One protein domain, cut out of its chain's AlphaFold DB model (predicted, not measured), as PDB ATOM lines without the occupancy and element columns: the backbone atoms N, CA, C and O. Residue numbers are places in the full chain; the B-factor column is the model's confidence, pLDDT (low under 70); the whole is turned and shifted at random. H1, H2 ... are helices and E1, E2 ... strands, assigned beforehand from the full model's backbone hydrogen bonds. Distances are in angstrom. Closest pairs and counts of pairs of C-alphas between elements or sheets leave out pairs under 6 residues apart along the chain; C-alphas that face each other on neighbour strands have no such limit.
ATOM      1  N   GLN A   7     -41.460 -43.713 -78.933       93.12
ATOM      2  CA  GLN A   7     -40.250 -43.545 -79.738       93.12
ATOM      3  C   GLN A   7     -39.752 -44.877 -80.319       93.12
ATOM      4  O   GLN A   7     -39.322 -44.924 -81.470       93.12
ATOM      5  N   GLN A   8     -39.821 -45.965 -79.547       92.00
ATOM      6  CA  GLN A   8     -39.447 -47.300 -80.020       92.00
ATOM      7  C   GLN A   8     -40.426 -47.810 -81.082       92.00
ATOM      8  O   GLN A   8     -39.991 -48.345 -82.098       92.00
ATOM      9  N   LEU A   9     -41.731 -47.583 -80.901       90.38
ATOM     10  CA  LEU A   9     -42.740 -47.927 -81.908       90.38
ATOM     11  C   LEU A   9     -42.528 -47.150 -83.211       90.38
ATOM     12  O   LEU A   9     -42.529 -47.755 -84.278       90.38
ATOM     13  N   ALA A  10     -42.268 -45.841 -83.134       91.25
ATOM     14  CA  ALA A  10     -41.963 -45.027 -84.311       91.25
ATOM     15  C   ALA A  10     -40.698 -45.513 -85.042       91.25
ATOM     16  O   ALA A  10     -40.656 -45.542 -86.271       91.25
ATOM     17  N   PHE A  11     -39.676 -45.944 -84.296       92.56
ATOM     18  CA  PHE A  11     -38.475 -46.534 -84.879       92.56
ATOM     19  C   PHE A  11     -38.775 -47.840 -85.629       92.56
ATOM     20  O   PHE A  11     -38.337 -47.989 -86.772       92.56
ATOM     21  N   LEU A  12     -39.530 -48.756 -85.010       91.81
ATOM     22  CA  LEU A  12     -39.937 -50.033 -85.613       91.81
ATOM     23  C   LEU A  12     -40.850 -49.839 -86.835       91.81
ATOM     24  O   LEU A  12     -40.828 -50.646 -87.763       91.81
ATOM     25  N   ASP A  13     -41.658 -48.780 -86.845       88.88
ATOM     26  CA  ASP A  13     -42.523 -48.445 -87.977       88.88
ATOM     27  C   ASP A  13     -41.716 -47.932 -89.180       88.88
ATOM     28  O   ASP A  13     -41.940 -48.368 -90.312       88.88
ATOM     29  N   ALA A  14     -40.715 -47.082 -88.919       92.38
ATOM     30  CA  ALA A  14     -39.817 -46.531 -89.934       92.38
ATOM     31  C   ALA A  14     -38.808 -47.557 -90.492       92.38
ATOM     32  O   ALA A  14     -38.343 -47.406 -91.623       92.38
ATOM     33  N   HIS A  15     -38.464 -48.599 -89.729       90.56
ATOM     34  CA  HIS A  15     -37.468 -49.605 -90.109       90.56
ATOM     35  C   HIS A  15     -38.098 -50.998 -90.144       90.56
ATOM     36  O   HIS A  15     -38.223 -51.650 -89.120       90.56
ATOM     37  N   ARG A  16     -38.448 -51.515 -91.326       88.62
ATOM     38  CA  ARG A  16     -39.091 -52.841 -91.480       88.62
ATOM     39  C   ARG A  16     -38.118 -54.019 -91.611       88.62
ATOM     40  O   ARG A  16     -38.507 -55.104 -92.039       88.62
ATOM     41  N   ALA A  17     -36.850 -53.808 -91.266       94.56
ATOM     42  CA  ALA A  17     -35.806 -54.823 -91.322       94.56
ATOM     43  C   ALA A  17     -34.945 -54.786 -90.056       94.56
ATOM     44  O   ALA A  17     -34.665 -53.720 -89.503       94.56
ATOM     45  N   GLY A  18     -34.533 -55.962 -89.587       93.75
ATOM     46  CA  GLY A  18     -33.761 -56.134 -88.359       93.75
ATOM     47  C   GLY A  18     -32.850 -57.350 -88.429       93.75
ATOM     48  O   GLY A  18     -32.796 -58.046 -89.439       93.75
ATOM     49  N   ARG A  19     -32.111 -57.604 -87.349       96.44
ATOM     50  CA  ARG A  19     -31.271 -58.799 -87.210       96.44
ATOM     51  C   ARG A  19     -31.868 -59.696 -86.135       96.44
ATOM     52  O   ARG A  19     -31.944 -59.284 -84.980       96.44
ATOM     53  N   LEU A  20     -32.288 -60.896 -86.518       95.75
ATOM     54  CA  LEU A  20     -32.830 -61.887 -85.598       95.75
ATOM     55  C   LEU A  20     -31.700 -62.785 -85.103       95.75
ATOM     56  O   LEU A  20     -31.067 -63.480 -85.898       95.75
ATOM     57  N   ALA A  21     -31.469 -62.773 -83.791       96.94
ATOM     58  CA  ALA A  21     -30.589 -63.722 -83.129       96.94
ATOM     59  C   ALA A  21     -31.393 -64.959 -82.704       96.94
ATOM     60  O   ALA A  21     -32.376 -64.844 -81.973       96.94
ATOM     61  N   THR A  22     -30.973 -66.135 -83.155       96.00
ATOM     62  CA  THR A  22     -31.519 -67.437 -82.749       96.00
ATOM     63  C   THR A  22     -30.383 -68.351 -82.315       96.00
ATOM     64  O   THR A  22     -29.218 -68.097 -82.620       96.00
ATOM     65  N   THR A  23     -30.706 -69.428 -81.614       98.00
ATOM     66  CA  THR A  23     -29.768 -70.527 -81.376       98.00
ATOM     67  C   THR A  23     -30.305 -71.791 -82.014       98.00
ATOM     68  O   THR A  23     -31.513 -72.032 -81.998       98.00
ATOM     69  N   ASP A  24     -29.413 -72.605 -82.568       94.94
ATOM     70  CA  ASP A  24     -29.791 -73.939 -83.020       94.94
ATOM     71  C   ASP A  24     -29.994 -74.900 -81.831       94.94
ATOM     72  O   ASP A  24     -29.931 -74.519 -80.659       94.94
ATOM     73  N   ARG A  25     -30.228 -76.182 -82.129       96.12
ATOM     74  CA  ARG A  25     -30.417 -77.224 -81.108       96.12
ATOM     75  C   ARG A  25     -29.162 -77.487 -80.260       96.12
ATOM     76  O   ARG A  25     -29.298 -78.028 -79.167       96.12
ATOM     77  N   LEU A  26     -27.971 -77.138 -80.744       96.44
ATOM     78  CA  LEU A  26     -26.701 -77.294 -80.028       96.44
ATOM     79  C   LEU A  26     -26.304 -76.025 -79.254       96.44
ATOM     80  O   LEU A  26     -25.288 -76.031 -78.566       96.44
ATOM     81  N   GLY A  27     -27.107 -74.959 -79.334       95.75
ATOM     82  CA  GLY A  27     -26.839 -73.683 -78.676       95.75
ATOM     83  C   GLY A  27     -25.939 -72.747 -79.482       95.75
ATOM     84  O   GLY A  27     -25.536 -71.706 -78.960       95.75
ATOM     85  N   GLN A  28     -25.638 -73.065 -80.743       96.56
ATOM     86  CA  GLN A  28     -24.800 -72.205 -81.574       96.56
ATOM     87  C   GLN A  28     -25.593 -70.957 -81.989       96.56
ATOM     88  O   GLN A  28     -26.706 -71.091 -82.514       96.56
ATOM     89  N   PRO A  29     -25.061 -69.742 -81.757       96.94
ATOM     90  CA  PRO A  29     -25.758 -68.509 -82.089       96.94
ATOM     91  C   PRO A  29     -25.730 -68.236 -83.597       96.94
ATOM     92  O   PRO A  29     -24.689 -68.316 -84.245       96.94
ATOM     93  N   HIS A  30     -26.880 -67.834 -84.130       95.62
ATOM     94  CA  HIS A  30     -27.077 -67.442 -85.521       95.62
ATOM     95  C   HIS A  30     -27.750 -66.075 -85.566       95.62
ATOM     96  O   HIS A  30     -28.773 -65.867 -84.916       95.62
ATOM     97  N   VAL A  31     -27.198 -65.145 -86.347       97.19
ATOM     98  CA  VAL A  31     -27.774 -63.809 -86.536       97.19
ATOM     99  C   VAL A  31     -28.043 -63.597 -88.016       97.19
ATOM    100  O   VAL A  31     -27.107 -63.544 -88.812       97.19
ATOM    101  N   VAL A  32     -29.316 -63.465 -88.379       95.62
ATOM    102  CA  VAL A  32     -29.744 -63.327 -89.779       95.62
ATOM    103  C   VAL A  32     -30.539 -62.037 -89.988       95.62
ATOM    104  O   VAL A  32     -31.282 -61.630 -89.089       95.62
ATOM    105  N   PRO A  33     -30.384 -61.349 -91.133       96.38
ATOM    106  CA  PRO A  33     -31.262 -60.240 -91.479       96.38
ATOM    107  C   PRO A  33     -32.670 -60.771 -91.765       96.38
ATOM    108  O   PRO A  33     -32.824 -61.755 -92.486       96.38
ATOM    109  N   VAL A  34     -33.688 -60.112 -91.216       94.88
ATOM    110  CA  VAL A  34     -35.095 -60.463 -91.437       94.88
ATOM    111  C   VAL A  34     -35.930 -59.222 -91.713       94.88
ATOM    112  O   VAL A  34     -35.677 -58.152 -91.146       94.88
ATOM    113  N   CYS A  35     -36.950 -59.375 -92.551       95.75
ATOM    114  CA  CYS A  35     -38.035 -58.407 -92.657       95.75
ATOM    115  C   CYS A  35     -39.063 -58.688 -91.559       95.75
ATOM    116  O   CYS A  35     -39.325 -59.847 -91.230       95.75
ATOM    117  N   TYR A  36     -39.657 -57.636 -91.001       94.62
ATOM    118  CA  TYR A  36     -40.686 -57.788 -89.981       94.62
ATOM    119  C   TYR A  36     -41.797 -56.743 -90.089       94.62
ATOM    120  O   TYR A  36     -41.604 -55.632 -90.587       94.62
ATOM    121  N   ALA A  37     -42.962 -57.092 -89.549       92.75
ATOM    122  CA  ALA A  37     -44.076 -56.190 -89.295       92.75
ATOM    123  C   ALA A  37     -44.300 -56.050 -87.783       92.75
ATOM    124  O   ALA A  37     -44.184 -57.020 -87.040       92.75
ATOM    125  N   CYS A  38     -44.635 -54.846 -87.323       89.62
ATOM    126  CA  CYS A  38     -44.986 -54.586 -85.927       89.62
ATOM    127  C   CYS A  38     -46.483 -54.282 -85.842       89.62
ATOM    128  O   CYS A  38     -46.948 -53.351 -86.502       89.62
ATOM    129  N   ALA A  39     -47.225 -55.056 -85.050       87.69
ATOM    130  CA  ALA A  39     -48.621 -54.785 -84.731       87.69
ATOM    131  C   ALA A  39     -48.776 -54.664 -83.212       87.69
ATOM    132  O   ALA A  39     -48.674 -55.651 -82.480       87.69
ATOM    133  N   CYS A  40     -49.026 -53.440 -82.740       81.50
ATOM    134  CA  CYS A  40     -49.098 -53.100 -81.318       81.50
ATOM    135  C   CYS A  40     -47.805 -53.479 -80.566       81.50
ATOM    136  O   CYS A  40     -46.820 -52.754 -80.647       81.50
ATOM    137  N   VAL A  41     -47.787 -54.617 -79.867       80.94
ATOM    138  CA  VAL A  41     -46.631 -55.117 -79.096       80.94
ATOM    139  C   VAL A  41     -46.037 -56.406 -79.672       80.94
ATOM    140  O   VAL A  41     -45.187 -57.030 -79.039       80.94
ATOM    141  N   THR A  42     -46.477 -56.832 -80.858       87.31
ATOM    142  CA  THR A  42     -46.045 -58.088 -81.480       87.31
ATOM    143  C   THR A  42     -45.281 -57.822 -82.770       87.31
ATOM    144  O   THR A  42     -45.732 -57.067 -83.631       87.31
ATOM    145  N   LEU A  43     -44.117 -58.462 -82.902       90.88
ATOM    146  CA  LEU A  43     -43.323 -58.485 -84.126       90.88
ATOM    147  C   LEU A  43     -43.582 -59.792 -84.877       90.88
ATOM    148  O   LEU A  43     -43.459 -60.876 -84.309       90.88
ATOM    149  N   TYR A  44     -43.915 -59.672 -86.155       92.25
ATOM    150  CA  TYR A  44     -44.096 -60.779 -87.087       92.25
ATOM    151  C   TYR A  44     -42.938 -60.780 -88.067       92.25
ATOM    152  O   TYR A  44     -42.607 -59.732 -88.612       92.25
ATOM    153  N   ILE A  45     -42.334 -61.939 -88.289       93.00
ATOM    154  CA  ILE A  45     -41.167 -62.105 -89.157       93.00
ATOM    155  C   ILE A  45     -41.622 -62.832 -90.424       93.00
ATOM    156  O   ILE A  45     -42.373 -63.804 -90.311       93.00
ATOM    157  N   GLN A  46     -41.215 -62.333 -91.596       81.12
ATOM    158  CA  GLN A  46     -41.498 -62.950 -92.901       81.12
ATOM    159  C   GLN A  46     -40.430 -63.978 -93.278       81.12
ATOM    160  O   GLN A  46     -39.237 -63.692 -93.029       81.12
TER     161      GLN A  46
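What this domain is: This is residues 7 to 46 of the 46 residues of the protein "Putative_PNPOx domain-containing protein" of uncultured Chloroflexia bacterium (UniProt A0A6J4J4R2). A long, twisted hairpin of E1 and E2 reaches out to a turn at residues 24 to 28; E2 then bends, and its later part makes a second, shorter hairpin with E3, while the small helix H1 sits at the end far from that turn and only grazes the sheet. The printed part has 40 residues, with one named helix and three named strands in the order H1, E1, E2, E3. The sheet has the order E1, E2, E3, all antiparallel, and the class is mixed, helices and strands. The whole is loose, with a radius of gyration of the C-alphas of 12.0 A, and elongated, spanning 36 by 19 by 16 A.

Where its parts are: E2, residues 29 to 39, is the longest strand at 26.8 A from first to last C-alpha. E1, residues 17 to 23, measures 19.5 A and begins with C-alpha 17 at (-35.806, -54.823, -91.322). E3, residues 42 to 45, measures 9.9 A and ends with C-alpha 45 at (-41.167, -62.105, -89.157). H1, residues 7 to 14, measures 10.6 A and begins with C-alpha 7 at (-40.250, -43.545, -79.738).

How they stand to each other: E1, E2 and E3 form a meander, each strand the antiparallel neighbour of the one before. E2 bends by 73 degrees at residue 33, and its pairing is staggered: residues 29 to 35 pair with E1, residues 36 to 39 with E3. In the hairpin of E1 and E2, N 20 and O 32 are within hydrogen-bond range at 2.9 A; in that of E2 and E3, N 37 and O 44 are at 2.8 A. The edge strands E1 and E3 are apart. H1 is on the sheet but only grazes it, with its residues 9 to 13; its closest C-alphas to E2 are those of Leu 12 and Cys 38, 6.8 A apart. Every O i to N i+4 pair in H1 is within hydrogen-bond range.

The domain as a whole: The two C-alphas farthest apart, those of Gln 7 and Leu 26, are 36.4 A apart. The sheet is only just strongly twisted, its C-alphas lying up to 4.1 A off the best plane. The printed part has no cut, and its three links between elements are tight. The mean pLDDT of the printed part is 92.7, and no printed residue is under 70.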